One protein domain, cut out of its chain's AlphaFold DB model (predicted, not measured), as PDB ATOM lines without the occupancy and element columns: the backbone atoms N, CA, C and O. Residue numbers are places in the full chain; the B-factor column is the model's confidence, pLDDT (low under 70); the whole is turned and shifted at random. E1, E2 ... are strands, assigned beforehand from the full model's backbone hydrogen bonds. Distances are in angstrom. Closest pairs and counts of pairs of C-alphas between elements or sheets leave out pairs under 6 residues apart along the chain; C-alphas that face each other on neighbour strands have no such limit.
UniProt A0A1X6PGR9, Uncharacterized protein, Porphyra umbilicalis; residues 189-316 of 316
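What this domain is: This is residues 189 to 316 of the 316 residues of an uncharacterized protein of Porphyra umbilicalis (UniProt A0A1X6PGR9). Two strongly twisted sheets make a sandwich: the bent, branched sheet E2 E3 E4 E5 E6 lies face to face with the sheet E7 E8 E9 E10, their strands crossed at 40 degrees. E4 and E5 form the bent hairpin of the first sheet, and short E1 lies on the side of that sheet away from the second. The printed part has 128 residues with no named helix and ten named strands, E1 to E10 along the chain; the class is all strand, though under half of the residues, 59, are in named elements. Both sheets are antiparallel, the second in the order E7 - E8 - E9 - E10. The whole is compact, with a radius of gyration of the C-alphas of 14.5 A and a rounded outline of 43 by 35 by 29 A.

How they stand to each other: In the branched sheet, E4, residues 225 to 236, bends by 124 degrees at residue 233. On one side of it lie E2, residues 205 to 208, with N 207 and O 231 2.9 A apart, and E3, residues 218 to 220, with N 220 and O 225 2.8 A apart. On the other side lies E5, residues 238 to 246, which bends by 73 degrees at residue 241; N 226 and O 245 are 2.8 A apart. E6, residues 256 to 260, is an edge strand and lies on the other side of E5 from E4, beside residues 240 to 245 of E5, with N 260 and O 242 2.8 A apart. E3, E4, E5 and E6 form a meander, each strand the antiparallel neighbour of the one before. A second meander is E7, residues 278 to 282, E8, residues 287 to 292, E9, residues 295 to 300, and E10, residues 306 to 311. Its pairs include N 280 and O 289 at 2.9 A, N 290 and O 297 at 2.9 A, and N 298 and O 308 at 2.8 A. Between the sheets, the closest C-alphas of E3 and E7 are Val 218 and Val 279, 6.1 A apart. E4 and E8 are near each other, with 7 pairs of C-alphas within 10 A. E1, residues 189 to 191, pairs with no named strand and is only just apart from E6, 8.2 A at the closest.

Where its parts are: E1 begins at C-alpha 189 (-11.616, 8.985, 52.447). E4 spans 20.6 A from C-alpha 225 (1.758, 11.388, 47.494), and E5 spans 21.8 A. E8 and E9 span 16.5 A and 16.9 A; E10 ends at C-alpha 311 (20.058, -7.251, 44.355).

The domain as a whole: The C-alphas farthest apart, of Gly 250 and Asn 316, are 46.2 A apart. The printed part has no cut. Long links join E1 to E2 and E6 to E7. The mean pLDDT of the printed part is 82.7; residues 198 to 203, 210 to 215, 264, 266 to 273 and 314 to 316 are under 70.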
ATOM      1  N   ALA A 189     -11.859  10.078  53.378       94.94
ATOM      2  CA  ALA A 189     -11.616   8.985  52.447       94.94
ATOM      3  C   ALA A 189     -11.217   7.711  53.191       94.94
ATOM      4  O   ALA A 189     -10.569   7.754  54.238       94.94
ATOM      5  N   THR A 190     -11.572   6.561  52.625       94.50
ATOM      6  CA  THR A 190     -11.059   5.259  53.057       94.50
ATOM      7  C   THR A 190     -10.460   4.555  51.856       94.50
ATOM      8  O   THR A 190     -11.094   4.449  50.811       94.50
ATOM      9  N   TRP A 191      -9.239   4.063  52.018       94.44
ATOM     10  CA  TRP A 191      -8.599   3.179  51.065       94.44
ATOM     11  C   TRP A 191      -8.637   1.749  51.586       94.44
ATOM     12  O   TRP A 191      -8.264   1.464  52.729       94.44
ATOM     13  N   THR A 192      -9.049   0.853  50.705       91.56
ATOM     14  CA  THR A 192      -8.834  -0.583  50.809       91.56
ATOM     15  C   THR A 192      -8.089  -1.022  49.559       91.56
ATOM     16  O   THR A 192      -8.280  -0.424  48.494       91.56
ATOM     17  N   PRO A 193      -7.284  -2.084  49.635       88.44
ATOM     18  CA  PRO A 193      -6.772  -2.697  48.428       88.44
ATOM     19  C   PRO A 193      -7.919  -3.140  47.498       88.44
ATOM     20  O   PRO A 193      -9.047  -3.347  47.962       88.44
ATOM     21  N   PRO A 194      -7.648  -3.298  46.190       85.81
ATOM     22  CA  PRO A 194      -8.637  -3.816  45.258       85.81
ATOM     23  C   PRO A 194      -9.101  -5.223  45.669       85.81
ATOM     24  O   PRO A 194      -8.386  -5.934  46.384       85.81
ATOM     25  N   PRO A 195     -10.301  -5.641  45.228       78.12
ATOM     26  CA  PRO A 195     -10.750  -7.004  45.452       78.12
ATOM     27  C   PRO A 195      -9.774  -7.993  44.795       78.12
ATOM     28  O   PRO A 195      -9.216  -7.684  43.739       78.12
ATOM     29  N   PRO A 196      -9.599  -9.191  45.380       74.00
ATOM     30  CA  PRO A 196      -8.755 -10.206  44.776       74.00
ATOM     31  C   PRO A 196      -9.284 -10.593  43.385       74.00
ATOM     32  O   PRO A 196     -10.503 -10.569  43.166       74.00
ATOM     33  N   PRO A 197      -8.403 -10.994  42.453       72.31
ATOM     34  CA  PRO A 197      -8.818 -11.498  41.152       72.31
ATOM     35  C   PRO A 197      -9.782 -12.688  41.301       72.31
ATOM     36  O   PRO A 197      -9.727 -13.440  42.277       72.31
ATOM     37  N   ALA A 198     -10.670 -12.873  40.316       66.50
ATOM     38  CA  ALA A 198     -11.833 -13.774  40.373       66.50
ATOM     39  C   ALA A 198     -11.526 -15.242  40.740       66.50
ATOM     40  O   ALA A 198     -12.429 -15.991  41.110       66.50
ATOM     41  N   ARG A 199     -10.258 -15.660  40.663       61.81
ATOM     42  CA  ARG A 199      -9.787 -16.945  41.172       61.81
ATOM     43  C   ARG A 199      -9.037 -16.716  42.490       61.81
ATOM     44  O   ARG A 199      -7.837 -16.447  42.445       61.81
ATOM     45  N   PRO A 200      -9.698 -16.831  43.656       56.00
ATOM     46  CA  PRO A 200      -9.005 -16.689  44.924       56.00
ATOM     47  C   PRO A 200      -7.993 -17.827  45.056       56.00
ATOM     48  O   PRO A 200      -8.358 -19.001  45.152       56.00
ATOM     49  N   ALA A 201      -6.707 -17.486  45.053       55.88
ATOM     50  CA  ALA A 201      -5.703 -18.378  45.603       55.88
ATOM     51  C   ALA A 201      -5.992 -18.541  47.104       55.88
ATOM     52  O   ALA A 201      -6.425 -17.604  47.777       55.88
ATOM     53  N   THR A 202      -5.760 -19.723  47.663       59.53
ATOM     54  CA  THR A 202      -5.673 -19.855  49.120       59.53
ATOM     55  C   THR A 202      -4.580 -18.905  49.626       59.53
ATOM     56  O   THR A 202      -3.468 -18.957  49.109       59.53
ATOM     57  N   GLY A 203      -4.880 -18.050  50.612       63.84
ATOM     58  CA  GLY A 203      -3.896 -17.120  51.192       63.84
ATOM     59  C   GLY A 203      -3.972 -15.658  50.730       63.84
ATOM     60  O   GLY A 203      -2.952 -14.975  50.779       63.84
ATOM     61  N   VAL A 204      -5.142 -15.159  50.301       75.00
ATOM     62  CA  VAL A 204      -5.353 -13.714  50.074       75.00
ATOM     63  C   VAL A 204      -5.299 -12.967  51.406       75.00
ATOM     64  O   VAL A 204      -6.134 -13.196  52.279       75.00
ATOM     65  N   THR A 205      -4.334 -12.068  51.566       78.00
ATOM     66  CA  THR A 205      -4.187 -11.251  52.777       78.00
ATOM     67  C   THR A 205      -3.453  -9.955  52.465       78.00
ATOM     68  O   THR A 205      -2.656  -9.895  51.525       78.00
ATOM     69  N   SER A 206      -3.721  -8.906  53.243       83.12
ATOM     70  CA  SER A 206      -2.874  -7.717  53.231       83.12
ATOM     71  C   SER A 206      -2.657  -7.131  54.617       83.12
ATOM     72  O   SER A 206      -3.576  -7.011  55.426       83.12
ATOM     73  N   ALA A 207      -1.433  -6.689  54.872       84.50
ATOM     74  CA  ALA A 207      -1.080  -5.948  56.072       84.50
ATOM     75  C   ALA A 207      -0.092  -4.833  55.730       84.50
ATOM     76  O   ALA A 207       0.763  -4.997  54.865       84.50
ATOM     77  N   TRP A 208      -0.176  -3.698  56.422       86.19
ATOM     78  CA  TRP A 208       0.914  -2.722  56.395       86.19
ATOM     79  C   TRP A 208       2.185  -3.374  56.944       86.19
ATOM     80  O   TRP A 208       2.107  -4.151  57.897       86.19
ATOM     81  N   SER A 209       3.344  -3.086  56.343       75.06
ATOM     82  CA  SER A 209       4.604  -3.721  56.753       75.06
ATOM     83  C   SER A 209       4.858  -3.488  58.248       75.06
ATOM     84  O   SER A 209       4.983  -2.353  58.715       75.06
ATOM     85  N   GLY A 210       4.876  -4.584  59.010       59.06
ATOM     86  CA  GLY A 210       4.748  -4.604  60.467       59.06
ATOM     87  C   GLY A 210       6.022  -4.287  61.245       59.06
ATOM     88  O   GLY A 210       6.190  -4.817  62.338       59.06
ATOM     89  N   SER A 211       6.925  -3.436  60.748       48.97
ATOM     90  CA  SER A 211       8.183  -3.118  61.451       48.97
ATOM     91  C   SER A 211       7.993  -2.300  62.748       48.97
ATOM     92  O   SER A 211       8.902  -1.585  63.166       48.97
ATOM     93  N   GLY A 212       6.804  -2.324  63.360       46.44
ATOM     94  CA  GLY A 212       6.451  -1.636  64.607       46.44
ATOM     95  C   GLY A 212       6.399  -0.110  64.516       46.44
ATOM     96  O   GLY A 212       5.788   0.528  65.364       46.44
ATOM     97  N   ALA A 213       6.991   0.493  63.486       47.34
ATOM     98  CA  ALA A 213       7.166   1.936  63.428       47.34
ATOM     99  C   ALA A 213       6.165   2.650  62.519       47.34
ATOM    100  O   ALA A 213       5.997   3.856  62.676       47.34
ATOM    101  N   TYR A 214       5.605   1.985  61.495       62.97
ATOM    102  CA  TYR A 214       5.022   2.658  60.314       62.97
ATOM    103  C   TYR A 214       5.956   3.727  59.681       62.97
ATOM    104  O   TYR A 214       5.618   4.340  58.677       62.97
ATOM    105  N   GLY A 215       7.180   3.905  60.199       63.91
ATOM    106  CA  GLY A 215       8.197   4.860  59.762       63.91
ATOM    107  C   GLY A 215       8.952   4.411  58.517       63.91
ATOM    108  O   GLY A 215       9.945   5.025  58.143       63.91
ATOM    109  N   GLY A 216       8.499   3.325  57.890       81.75
ATOM    110  CA  GLY A 216       8.909   2.945  56.549       81.75
ATOM    111  C   GLY A 216       8.150   3.695  55.454       81.75
ATOM    112  O   GLY A 216       8.485   3.505  54.294       81.75
ATOM    113  N   LEU A 217       7.136   4.502  55.780       91.00
ATOM    114  CA  LEU A 217       6.388   5.288  54.797       91.00
ATOM    115  C   LEU A 217       7.030   6.659  54.550       91.00
ATOM    116  O   LEU A 217       7.691   7.214  55.426       91.00
ATOM    117  N   VAL A 218       6.764   7.240  53.381       92.75
ATOM    118  CA  VAL A 218       7.112   8.632  53.062       92.75
ATOM    119  C   VAL A 218       5.890   9.383  52.539       92.75
ATOM    120  O   VAL A 218       5.068   8.814  51.820       92.75
ATOM    121  N   TYR A 219       5.786  10.669  52.875       94.06
ATOM    122  CA  TYR A 219       4.832  11.594  52.274       94.06
ATOM    123  C   TYR A 219       5.571  12.710  51.533       94.06
ATOM    124  O   TYR A 219       6.444  13.371  52.091       94.06
ATOM    125  N   LEU A 220       5.210  12.914  50.268       94.81
ATOM    126  CA  LEU A 220       5.717  13.965  49.392       94.81
ATOM    127  C   LEU A 220       4.662  15.076  49.282       94.81
ATOM    128  O   LEU A 220       3.767  14.967  48.437       94.81
ATOM    129  N   PRO A 221       4.737  16.148  50.095       92.44
ATOM    130  CA  PRO A 221       3.672  17.147  50.195       92.44
ATOM    131  C   PRO A 221       3.409  17.884  48.879       92.44
ATOM    132  O   PRO A 221       2.253  18.033  48.491       92.44
ATOM    133  N   GLY A 222       4.458  18.254  48.134       91.25
ATOM    134  CA  GLY A 222       4.319  18.928  46.833       91.25
ATOM    135  C   GLY A 222       3.599  18.089  45.769       91.25
ATOM    136  O   GLY A 222       3.064  18.631  44.810       91.25
ATOM    137  N   ARG A 223       3.541  16.767  45.963       92.25
ATOM    138  CA  ARG A 223       2.864  15.808  45.075       92.25
ATOM    139  C   ARG A 223       1.619  15.186  45.711       92.25
ATOM    140  O   ARG A 223       0.951  14.383  45.063       92.25
ATOM    141  N   ARG A 224       1.335  15.518  46.979       94.38
ATOM    142  CA  ARG A 224       0.299  14.897  47.817       94.38
ATOM    143  C   ARG A 224       0.340  13.369  47.763       94.38
ATOM    144  O   ARG A 224      -0.690  12.709  47.682       94.38
ATOM    145  N   LEU A 225       1.544  12.806  47.751       96.06
ATOM    146  CA  LEU A 225       1.758  11.388  47.494       96.06
ATOM    147  C   LEU A 225       2.309  10.706  48.739       96.06
ATOM    148  O   LEU A 225       3.379  11.062  49.222       96.06
ATOM    149  N   VAL A 226       1.591   9.706  49.229       95.69
ATOM    150  CA  VAL A 226       2.044   8.793  50.274       95.69
ATOM    151  C   VAL A 226       2.559   7.531  49.604       95.69
ATOM    152  O   VAL A 226       1.880   6.969  48.751       95.69
ATOM    153  N   VAL A 227       3.728   7.046  50.004       95.38
ATOM    154  CA  VAL A 227       4.206   5.718  49.610       95.38
ATOM    155  C   VAL A 227       4.458   4.911  50.870       95.38
ATOM    156  O   VAL A 227       5.286   5.288  51.699       95.38
ATOM    157  N   ALA A 228       3.712   3.821  51.022       93.31
ATOM    158  CA  ALA A 228       3.673   3.027  52.239       93.31
ATOM    159  C   ALA A 228       4.015   1.556  51.948       93.31
ATOM    160  O   ALA A 228       3.398   0.951  51.066       93.31
ATOM    161  N   PRO A 229       4.966   0.963  52.691       92.25
ATOM    162  CA  PRO A 229       5.229  -0.469  52.661       92.25
ATOM    163  C   PRO A 229       3.995  -1.312  52.991       92.25
ATOM    164  O   PRO A 229       3.299  -1.062  53.979       92.25
ATOM    165  N   LEU A 230       3.771  -2.358  52.206       88.50
ATOM    166  CA  LEU A 230       2.627  -3.252  52.291       88.50
ATOM    167  C   LEU A 230       3.090  -4.698  52.088       88.50
ATOM    168  O   LEU A 230       3.918  -4.987  51.238       88.50
ATOM    169  N   ASP A 231       2.513  -5.628  52.828       83.75
ATOM    170  CA  ASP A 231       2.564  -7.048  52.520       83.75
ATOM    171  C   ASP A 231       1.190  -7.470  51.997       83.75
ATOM    172  O   ASP A 231       0.304  -7.782  52.785       83.75
ATOM    173  N   GLY A 232       0.977  -7.381  50.679       80.56
ATOM    174  CA  GLY A 232      -0.280  -7.761  50.031       80.56
ATOM    175  C   GLY A 232      -0.107  -8.960  49.107       80.56
ATOM    176  O   GLY A 232       0.430  -8.809  48.012       80.56
ATOM    177  N   LEU A 233      -0.581 -10.140  49.508       77.06
ATOM    178  CA  LEU A 233      -0.474 -11.373  48.726       77.06
ATOM    179  C   LEU A 233      -1.831 -11.781  48.149       77.06
ATOM    180  O   LEU A 233      -2.817 -11.855  48.877       77.06
ATOM    181  N   GLY A 234      -1.881 -12.065  46.843       75.75
ATOM    182  CA  GLY A 234      -3.098 -12.536  46.159       75.75
ATOM    183  C   GLY A 234      -4.220 -11.496  46.080       75.75
ATOM    184  O   GLY A 234      -5.333 -11.817  45.676       75.75
ATOM    185  N   VAL A 235      -3.927 -10.266  46.500       78.69
ATOM    186  CA  VAL A 235      -4.822  -9.108  46.469       78.69
ATOM    187  C   VAL A 235      -4.786  -8.430  45.097       78.69
ATOM    188  O   VAL A 235      -5.814  -8.023  44.573       78.69
ATOM    189  N   TRP A 236      -3.601  -8.366  44.494       82.12
ATOM    190  CA  TRP A 236      -3.397  -8.015  43.089       82.12
ATOM    191  C   TRP A 236      -3.109  -9.297  42.288       82.12
ATOM    192  O   TRP A 236      -3.083 -10.387  42.864       82.12
ATOM    193  N   ASP A 237      -2.790  -9.185  40.994       76.75
ATOM    194  CA  ASP A 237      -2.283 -10.292  40.150       76.75
ATOM    195  C   ASP A 237      -0.898 -10.840  40.609       76.75
ATOM    196  O   ASP A 237      -0.131 -11.404  39.828       76.75
ATOM    197  N   GLY A 238      -0.536 -10.661  41.885       77.56
ATOM    198  CA  GLY A 238       0.733 -11.047  42.491       77.56
ATOM    199  C   GLY A 238       0.922 -10.505  43.915       77.56
ATOM    200  O   GLY A 238      -0.014 -10.031  44.561       77.56
ATOM    201  N   ALA A 239       2.160 -10.602  44.410       83.88
ATOM    202  CA  ALA A 239       2.582 -10.026  45.686       83.88
ATOM    203  C   ALA A 239       2.953  -8.541  45.519       83.88
ATOM    204  O   ALA A 239       3.731  -8.212  44.625       83.88
ATOM    205  N   VAL A 240       2.438  -7.671  46.389       86.88
ATOM    206  CA  VAL A 240       2.700  -6.221  46.419       86.88
ATOM    207  C   VAL A 240       3.397  -5.838  47.716       86.88
ATOM    208  O   VAL A 240       2.943  -6.210  48.798       86.88
ATOM    209  N   ASP A 241       4.527  -5.149  47.575       88.75
ATOM    210  CA  ASP A 241       5.493  -4.761  48.610       88.75
ATOM    211  C   ASP A 241       5.298  -3.344  49.153       88.75
ATOM    212  O   ASP A 241       5.696  -3.022  50.270       88.75
ATOM    213  N   ALA A 242       4.732  -2.459  48.343       92.19
ATOM    214  CA  ALA A 242       4.372  -1.113  48.750       92.19
ATOM    215  C   ALA A 242       3.252  -0.595  47.857       92.19
ATOM    216  O   ALA A 242       3.080  -1.041  46.722       92.19
ATOM    217  N   VAL A 243       2.507   0.377  48.359       94.62
ATOM    218  CA  VAL A 243       1.475   1.074  47.597       94.62
ATOM    219  C   VAL A 243       1.730   2.572  47.647       94.62
ATOM    220  O   VAL A 243       2.146   3.118  48.671       94.62
ATOM    221  N   ALA A 244       1.491   3.230  46.522       96.25
ATOM    222  CA  ALA A 244       1.503   4.671  46.411       96.25
ATOM    223  C   ALA A 244       0.068   5.186  46.350       96.25
ATOM    224  O   ALA A 244      -0.687   4.807  45.454       96.25
ATOM    225  N   LEU A 245      -0.299   6.041  47.297       96.56
ATOM    226  CA  LEU A 245      -1.623   6.628  47.443       96.56
ATOM    227  C   LEU A 245      -1.522   8.136  47.254       96.56
ATOM    228  O   LEU A 245      -0.666   8.783  47.860       96.56
ATOM    229  N   ARG A 246      -2.390   8.712  46.429       96.25
ATOM    230  CA  ARG A 246      -2.463  10.164  46.256       96.25
ATOM    231  C   ARG A 246      -3.588  10.714  47.103       96.25
ATOM    232  O   ARG A 246      -4.670  10.157  47.095       96.25
ATOM    233  N   VAL A 247      -3.331  11.797  47.818       95.31
ATOM    234  CA  VAL A 247      -4.364  12.580  48.491       95.31
ATOM    235  C   VAL A 247      -4.906  13.570  47.474       95.31
ATOM    236  O   VAL A 247      -4.151  14.390  46.941       95.31
ATOM    237  N   ASP A 248      -6.201  13.493  47.191       91.81
ATOM    238  CA  ASP A 248      -6.806  14.360  46.185       91.81
ATOM    239  C   ASP A 248      -6.679  15.853  46.552       91.81
ATOM    240  O   ASP A 248      -6.562  16.213  47.730       91.81
ATOM    241  N   PRO A 249      -6.700  16.767  45.562       82.50
ATOM    242  CA  PRO A 249      -6.630  18.208  45.795       82.50
ATOM    243  C   PRO A 249      -7.657  18.740  46.812       82.50
ATOM    244  O   PRO A 249      -7.320  19.607  47.621       82.50
ATOM    245  N   GLY A 250      -8.872  18.184  46.810       75.00
ATOM    246  CA  GLY A 250      -9.927  18.505  47.779       75.00
ATOM    247  C   GLY A 250      -9.801  17.783  49.124       75.00
ATOM    248  O   GLY A 250     -10.522  18.108  50.057       75.00
ATOM    249  N   GLY A 251      -8.886  16.815  49.252       74.75
ATOM    250  CA  GLY A 251      -8.757  15.973  50.444       74.75
ATOM    251  C   GLY A 251      -9.861  14.921  50.587       74.75
ATOM    252  O   GLY A 251      -9.988  14.331  51.650       74.75
ATOM    253  N   GLU A 252     -10.649  14.678  49.540       82.62
ATOM    254  CA  GLU A 252     -11.830  13.799  49.582       82.62
ATOM    255  C   GLU A 252     -11.544  12.363  49.125       82.62
ATOM    256  O   GLU A 252     -12.376  11.475  49.285       82.62
ATOM    257  N   GLY A 253     -10.360  12.109  48.566       89.69
ATOM    258  CA  GLY A 253     -10.011  10.806  48.020       89.69
ATOM    259  C   GLY A 253      -8.573  10.405  48.295       89.69
ATOM    260  O   GLY A 253      -7.688  11.234  48.537       89.69
ATOM    261  N   LEU A 254      -8.376   9.087  48.283       94.50
ATOM    262  CA  LEU A 254      -7.091   8.431  48.490       94.50
ATOM    263  C   LEU A 254      -6.841   7.346  47.416       94.50
ATOM    264  O   LEU A 254      -6.701   6.168  47.760       94.50
ATOM    265  N   PRO A 255      -6.861   7.681  46.107       95.25
ATOM    266  CA  PRO A 255      -6.670   6.699  45.043       95.25
ATOM    267  C   PRO A 255      -5.272   6.068  45.047       95.25
ATOM    268  O   PRO A 255      -4.257   6.721  45.312       95.25
ATOM    269  N   THR A 256      -5.218   4.793  44.658       96.19
ATOM    270  CA  THR A 256      -3.965   4.100  44.344       96.19
ATOM    271  C   THR A 256      -3.371   4.656  43.053       96.19
ATOM    272  O   THR A 256      -3.997   4.578  42.000       96.19
ATOM    273  N   VAL A 257      -2.143   5.164  43.120       95.50
ATOM    274  CA  VAL A 257      -1.355   5.588  41.953       95.50
ATOM    275  C   VAL A 257      -0.543   4.426  41.399       95.50
ATOM    276  O   VAL A 257      -0.454   4.251  40.190       95.50
ATOM    277  N   ALA A 258       0.057   3.631  42.286       94.75
ATOM    278  CA  ALA A 258       0.890   2.502  41.903       94.75
ATOM    279  C   ALA A 258       0.918   1.431  42.992       94.75
ATOM    280  O   ALA A 258       0.837   1.728  44.185       94.75
ATOM    281  N   ALA A 259       1.100   0.187  42.561       92.38
ATOM    282  CA  ALA A 259       1.467  -0.935  43.409       92.38
ATOM    283  C   ALA A 259       2.892  -1.362  43.040       92.38
ATOM    284  O   ALA A 259       3.198  -1.606  41.872       92.38
ATOM    285  N   VAL A 260       3.779  -1.412  44.028       90.62
ATOM    286  CA  VAL A 260       5.185  -1.770  43.849       90.62
ATOM    287  C   VAL A 260       5.371  -3.224  44.243       90.62
ATOM    288  O   VAL A 260       4.968  -3.629  45.328       90.62
ATOM    289  N   ALA A 261       6.022  -3.991  43.377       89.00
ATOM    290  CA  ALA A 261       6.446  -5.354  43.649       89.00
ATOM    291  C   ALA A 261       7.921  -5.493  43.269       89.00
ATOM    292  O   ALA A 261       8.301  -5.205  42.129       89.00
ATOM    293  N   HIS A 262       8.749  -5.927  44.216       87.06
ATOM    294  CA  HIS A 262      10.139  -6.256  43.946       87.06
ATOM    295  C   HIS A 262      10.221  -7.569  43.157       87.06
ATOM    296  O   HIS A 262       9.478  -8.529  43.396       87.06
ATOM    297  N   ALA A 263      11.153  -7.636  42.202       78.12
ATOM    298  CA  ALA A 263      11.355  -8.852  41.416       78.12
ATOM    299  C   ALA A 263      11.682 -10.068  42.304       78.12
ATOM    300  O   ALA A 263      12.445  -9.972  43.262       78.12
ATOM    301  N   GLY A 264      11.111 -11.231  41.964       68.38
ATOM    302  CA  GLY A 264      11.361 -12.503  42.656       68.38
ATOM    303  C   GLY A 264      10.430 -12.809  43.835       68.38
ATOM    304  O   GLY A 264      10.371 -13.959  44.273       68.38
ATOM    305  N   ARG A 265       9.619 -11.847  44.294       70.56
ATOM    306  CA  ARG A 265       8.696 -12.071  45.415       70.56
ATOM    307  C   ARG A 265       7.567 -13.053  45.092       70.56
ATOM    308  O   ARG A 265       7.336 -13.993  45.843       70.56
ATOM    309  N   ALA A 266       6.919 -12.895  43.936       60.41
ATOM    310  CA  ALA A 266       5.807 -13.761  43.524       60.41
ATOM    311  C   ALA A 266       6.226 -15.221  43.248       60.41
ATOM    312  O   ALA A 266       5.436 -16.137  43.450       60.41
ATOM    313  N   ARG A 267       7.471 -15.456  42.801       53.53
ATOM    314  CA  ARG A 267       7.970 -16.800  42.440       53.53
ATOM    315  C   ARG A 267       8.417 -17.637  43.638       53.53
ATOM    316  O   ARG A 267       8.562 -18.845  43.506       53.53
ATOM    317  N   THR A 268       8.607 -17.015  44.798       54.81
ATOM    318  CA  THR A 268       9.186 -17.659  45.985       54.81
ATOM    319  C   THR A 268       8.116 -18.004  47.027       54.81
ATOM    320  O   THR A 268       8.433 -18.131  48.202       54.81
ATOM    321  N   ALA A 269       6.847 -18.170  46.620       52.91
ATOM    322  CA  ALA A 269       5.669 -18.434  47.467       52.91
ATOM    323  C   ALA A 269       5.666 -19.817  48.185       52.91
ATOM    324  O   ALA A 269       4.664 -20.522  48.220       52.91
ATOM    325  N   GLY A 270       6.808 -20.182  48.770       51.78
ATOM    326  CA  GLY A 270       7.072 -21.308  49.665       51.78
ATOM    327  C   GLY A 270       8.237 -21.049  50.648       51.78
ATOM    328  O   GLY A 270       8.335 -21.745  51.653       51.78
ATOM    329  N   ARG A 271       9.080 -20.020  50.429       54.59
ATOM    330  CA  ARG A 271      10.101 -19.510  51.376       54.59
ATOM    331  C   ARG A 271       9.709 -18.068  51.734       54.59
ATOM    332  O   ARG A 271       9.440 -17.275  50.837       54.59
ATOM    333  N   ARG A 272       9.613 -17.715  53.025       56.88
ATOM    334  CA  ARG A 272       9.252 -16.345  53.457       56.88
ATOM    335  C   ARG A 272      10.323 -15.357  52.990       56.88
ATOM    336  O   ARG A 272      11.339 -15.197  53.655       56.88
ATOM    337  N   VAL A 273      10.090 -14.698  51.859       65.69
ATOM    338  CA  VAL A 273      10.868 -13.534  51.428       65.69
ATOM    339  C   VAL A 273      10.217 -12.299  52.035       65.69
ATOM    340  O   VAL A 273       9.019 -12.076  51.858       65.69
ATOM    341  N   ALA A 274      10.995 -11.520  52.779       73.00
ATOM    342  CA  ALA A 274      10.507 -10.304  53.412       73.00
ATOM    343  C   ALA A 274      10.106  -9.251  52.363       73.00
ATOM    344  O   ALA A 274      10.766  -9.079  51.334       73.00
ATOM    345  N   ALA A 275       9.001  -8.557  52.638       79.00
ATOM    346  CA  ALA A 275       8.521  -7.453  51.820       79.00
ATOM    347  C   ALA A 275       9.418  -6.213  51.964       79.00
ATOM    348  O   ALA A 275      10.326  -6.168  52.803       79.00
ATOM    349  N   VAL A 276       9.120  -5.169  51.187       86.12
ATOM    350  CA  VAL A 276       9.668  -3.834  51.460       86.12
ATOM    351  C   VAL A 276       9.335  -3.436  52.901       86.12
ATOM    352  O   VAL A 276       8.211  -3.587  53.385       86.12
ATOM    353  N   SER A 277      10.342  -2.937  53.609       86.50
ATOM    354  CA  SER A 277      10.226  -2.489  55.001       86.50
ATOM    355  C   SER A 277      10.394  -0.980  55.138       86.50
ATOM    356  O   SER A 277       9.980  -0.396  56.141       86.50
ATOM    357  N   ARG A 278      10.983  -0.329  54.129       89.88
ATOM    358  CA  ARG A 278      11.245   1.107  54.136       89.88
ATOM    359  C   ARG A 278      11.126   1.709  52.745       89.88
ATOM    360  O   ARG A 278      11.518   1.101  51.751       89.88
ATOM    361  N   VAL A 279      10.648   2.941  52.719       92.88
ATOM    362  CA  VAL A 279      10.612   3.824  51.567       92.88
ATOM    363  C   VAL A 279      11.369   5.100  51.913       92.88
ATOM    364  O   VAL A 279      11.259   5.613  53.025       92.88
ATOM    365  N   ALA A 280      12.136   5.616  50.962       93.44
ATOM    366  CA  ALA A 280      12.703   6.956  51.024       93.44
ATOM    367  C   ALA A 280      12.371   7.708  49.738       93.44
ATOM    368  O   ALA A 280      12.221   7.099  48.679       93.44
ATOM    369  N   ALA A 281      12.293   9.031  49.816       93.31
ATOM    370  CA  ALA A 281      12.211   9.876  48.635       93.31
ATOM    371  C   ALA A 281      13.455  10.758  48.542       93.31
ATOM    372  O   ALA A 281      13.910  11.312  49.541       93.31
ATOM    373  N   MET A 282      14.022  10.853  47.343       92.75
ATOM    374  CA  MET A 282      15.270  11.566  47.066       92.75
ATOM    375  C   MET A 282      15.185  12.310  45.732       92.75
ATOM    376  O   MET A 282      14.288  12.065  44.922       92.75
ATOM    377  N   GLY A 283      16.129  13.228  45.506       88.88
ATOM    378  CA  GLY A 283      16.138  14.072  44.309       88.88
ATOM    379  C   GLY A 283      14.925  14.997  44.262       88.88
ATOM    380  O   GLY A 283      14.224  15.022  43.257       88.88
ATOM    381  N   ASP A 284      14.639  15.668  45.381       88.81
ATOM    382  CA  ASP A 284      13.496  16.581  45.536       88.81
ATOM    383  C   ASP A 284      12.130  15.920  45.249       88.81
ATOM    384  O   ASP A 284      11.230  16.468  44.616       88.81
ATOM    385  N   GLY A 285      11.994  14.655  45.660       90.69
ATOM    386  CA  GLY A 285      10.772  13.873  45.456       90.69
ATOM    387  C   GLY A 285      10.554  13.385  44.022       90.69
ATOM    388  O   GLY A 285       9.467  12.898  43.716       90.69
ATOM    389  N   ARG A 286      11.562  13.485  43.146       94.62
ATOM    390  CA  ARG A 286      11.537  12.876  41.807       94.62
ATOM    391  C   ARG A 286      11.646  11.354  41.849       94.62
ATOM    392  O   ARG A 286      11.050  10.682  41.011       94.62
ATOM    393  N   TYR A 287      12.406  10.820  42.805       96.56
ATOM    394  CA  TYR A 287      12.649   9.386  42.918       96.56
ATOM    395  C   TYR A 287      12.177   8.837  44.253       96.56
ATOM    396  O   TYR A 287      12.410   9.429  45.310       96.56
ATOM    397  N   VAL A 288      11.578   7.652  44.195       96.50
ATOM    398  CA  VAL A 288      11.228   6.847  45.360       96.50
ATOM    399  C   VAL A 288      12.103   5.604  45.383       96.50
ATOM    400  O   VAL A 288      12.225   4.892  44.388       96.50
ATOM    401  N   TRP A 289      12.705   5.362  46.538       95.94
ATOM    402  CA  TRP A 289      13.539   4.212  46.840       95.94
ATOM    403  C   TRP A 289      12.773   3.266  47.750       95.94
ATOM    404  O   TRP A 289      12.301   3.686  48.806       95.94
ATOM    405  N   THR A 290      12.678   2.000  47.368       94.00
ATOM    406  CA  THR A 290      12.050   0.947  48.166       94.00
ATOM    407  C   THR A 290      13.093  -0.086  48.568       94.00
ATOM    408  O   THR A 290      13.856  -0.580  47.737       94.00
ATOM    409  N   PHE A 291      13.141  -0.394  49.863       91.00
ATOM    410  CA  PHE A 291      14.155  -1.256  50.467       91.00
ATOM    411  C   PHE A 291      13.506  -2.533  50.995       91.00
ATOM    412  O   PHE A 291      12.671  -2.484  51.902       91.00
ATOM    413  N   ALA A 292      13.921  -3.671  50.445       87.31
ATOM    414  CA  ALA A 292      13.640  -5.005  50.956       87.31
ATOM    415  C   ALA A 292      14.973  -5.704  51.292       87.31
ATOM    416  O   ALA A 292      16.005  -5.327  50.734       87.31
ATOM    417  N   PRO A 293      15.000  -6.726  52.165       84.44
ATOM    418  CA  PRO A 293      16.255  -7.387  52.544       84.44
ATOM    419  C   PRO A 293      17.072  -7.939  51.367       84.44
ATOM    420  O   PRO A 293      18.296  -7.923  51.399       84.44
ATOM    421  N   GLN A 294      16.395  -8.377  50.309       83.44
ATOM    422  CA  GLN A 294      16.986  -8.966  49.107       83.44
ATOM    423  C   GLN A 294      17.286  -7.961  47.990       83.44
ATOM    424  O   GLN A 294      17.947  -8.311  47.012       83.44
ATOM    425  N   SER A 295      16.751  -6.740  48.052       89.56
ATOM    426  CA  SER A 295      16.899  -5.788  46.951       89.56
ATOM    427  C   SER A 295      16.503  -4.365  47.305       89.56
ATOM    428  O   SER A 295      15.644  -4.105  48.148       89.56
ATOM    429  N   VAL A 296      17.088  -3.438  46.557       92.94
ATOM    430  CA  VAL A 296      16.685  -2.035  46.528       92.94
ATOM    431  C   VAL A 296      16.232  -1.695  45.114       92.94
ATOM    432  O   VAL A 296      16.923  -2.018  44.143       92.94
ATOM    433  N   GLU A 297      15.074  -1.052  44.996       95.19
ATOM    434  CA  GLU A 297      14.560  -0.529  43.728       95.19
ATOM    435  C   GLU A 297      14.382   0.986  43.803       95.19
ATOM    436  O   GLU A 297      14.010   1.538  44.837       95.19
ATOM    437  N   VAL A 298      14.631   1.645  42.674       96.56
ATOM    438  CA  VAL A 298      14.428   3.080  42.479       96.56
ATOM    439  C   VAL A 298      13.421   3.269  41.374       96.56
ATOM    440  O   VAL A 298      13.553   2.672  40.301       96.56
ATOM    441  N   ARG A 299      12.423   4.108  41.627       97.12
ATOM    442  CA  ARG A 299      11.396   4.450  40.650       97.12
ATOM    443  C   ARG A 299      11.312   5.948  40.466       97.12
ATOM    444  O   ARG A 299      11.403   6.706  41.431       97.12
ATOM    445  N   ASP A 300      11.131   6.353  39.219       96.62
ATOM    446  CA  ASP A 300      10.696   7.703  38.885       96.62
ATOM    447  C   ASP A 300       9.227   7.868  39.310       96.62
ATOM    448  O   ASP A 300       8.401   7.002  39.035       96.62
ATOM    449  N   VAL A 301       8.907   8.934  40.042       95.56
ATOM    450  CA  VAL A 301       7.597   9.095  40.703       95.56
ATOM    451  C   VAL A 301       6.464   9.414  39.726       95.56
ATOM    452  O   VAL A 301       5.299   9.152  40.032       95.56
ATOM    453  N   ASP A 302       6.783   9.970  38.559       93.75
ATOM    454  CA  ASP A 302       5.784  10.336  37.554       93.75
ATOM    455  C   ASP A 302       5.390   9.131  36.701       93.75
ATOM    456  O   ASP A 302       4.209   8.908  36.433       93.75
ATOM    457  N   THR A 303       6.374   8.319  36.318       95.38
ATOM    458  CA  THR A 303       6.162   7.158  35.442       95.38
ATOM    459  C   THR A 303       6.023   5.832  36.187       95.38
ATOM    460  O   THR A 303       5.545   4.860  35.609       95.38
ATOM    461  N   TRP A 304       6.472   5.759  37.443       94.81
ATOM    462  CA  TRP A 304       6.638   4.527  38.233       94.81
ATOM    463  C   TRP A 304       7.555   3.465  37.613       94.81
ATOM    464  O   TRP A 304       7.665   2.347  38.138       94.81
ATOM    465  N   ASN A 305       8.271   3.824  36.546       95.38
ATOM    466  CA  ASN A 305       9.259   2.968  35.913       95.38
ATOM    467  C   ASN A 305      10.446   2.752  36.849       95.38
ATOM    468  O   ASN A 305      10.917   3.681  37.508       95.38
ATOM    469  N   VAL A 306      10.948   1.515  36.883       95.69
ATOM    470  CA  VAL A 306      12.186   1.188  37.594       95.69
ATOM    471  C   VAL A 306      13.346   1.827  36.843       95.69
ATOM    472  O   VAL A 306      13.620   1.459  35.703       95.69
ATOM    473  N   THR A 307      14.025   2.778  37.476       96.44
ATOM    474  CA  THR A 307      15.211   3.441  36.915       96.44
ATOM    475  C   THR A 307      16.496   2.738  37.329       96.44
ATOM    476  O   THR A 307      17.482   2.764  36.599       96.44
ATOM    477  N   CYS A 308      16.485   2.083  38.490       95.19
ATOM    478  CA  CYS A 308      17.595   1.285  38.983       95.19
ATOM    479  C   CYS A 308      17.078   0.161  39.886       95.19
ATOM    480  O   CYS A 308      16.106   0.328  40.624       95.19
ATOM    481  N   ARG A 309      17.751  -0.989  39.838       93.75
ATOM    482  CA  ARG A 309      17.555  -2.103  40.764       93.75
ATOM    483  C   ARG A 309      18.914  -2.682  41.107       93.75
ATOM    484  O   ARG A 309      19.703  -2.960  40.210       93.75
ATOM    485  N   THR A 310      19.127  -2.962  42.386       91.81
ATOM    486  CA  THR A 310      20.234  -3.806  42.833       91.81
ATOM    487  C   THR A 310      19.700  -4.949  43.678       91.81
ATOM    488  O   THR A 310      18.865  -4.746  44.563       91.81
ATOM    489  N   ALA A 311      20.173  -6.163  43.398       88.12
ATOM    490  CA  ALA A 311      20.058  -7.251  44.355       88.12
ATOM    491  C   ALA A 311      21.011  -6.953  45.516       88.12
ATOM    492  O   ALA A 311      22.114  -6.443  45.304       88.12
ATOM    493  N   LEU A 312      20.571  -7.240  46.731       83.31
ATOM    494  CA  LEU A 312      21.446  -7.279  47.887       83.31
ATOM    495  C   LEU A 312      21.879  -8.737  48.070       83.31
ATOM    496  O   LEU A 312      21.048  -9.633  47.885       83.31
ATOM    497  N   PRO A 313      23.159  -9.007  48.378       75.94
ATOM    498  CA  PRO A 313      23.559 -10.349  48.786       75.94
ATOM    499  C   PRO A 313      22.662 -10.780  49.954       75.94
ATOM    500  O   PRO A 313      22.385  -9.943  50.813       75.94
ATOM    501  N   GLU A 314      22.166 -12.028  49.957       59.50
ATOM    502  CA  GLU A 314      21.324 -12.545  51.051       59.50
ATOM    503  C   GLU A 314      22.036 -12.251  52.386       59.50
ATOM    504  O   GLU A 314      23.070 -12.841  52.696       59.50
ATOM    505  N   GLY A 315      21.536 -11.265  53.130       49.66
ATOM    506  CA  GLY A 315      22.024 -10.940  54.463       49.66
ATOM    507  C   GLY A 315      21.391 -11.905  55.457       49.66
ATOM    508  O   GLY A 315      20.164 -11.978  55.504       49.66
ATOM    509  N   ASN A 316      22.243 -12.647  56.176       36.00
ATOM    510  CA  ASN A 316      21.931 -13.524  57.318       36.00
ATOM    511  C   ASN A 316      20.831 -12.981  58.242       36.00
ATOM    512  O   ASN A 316      20.940 -11.797  58.639       36.00
TER     513      ASN A 316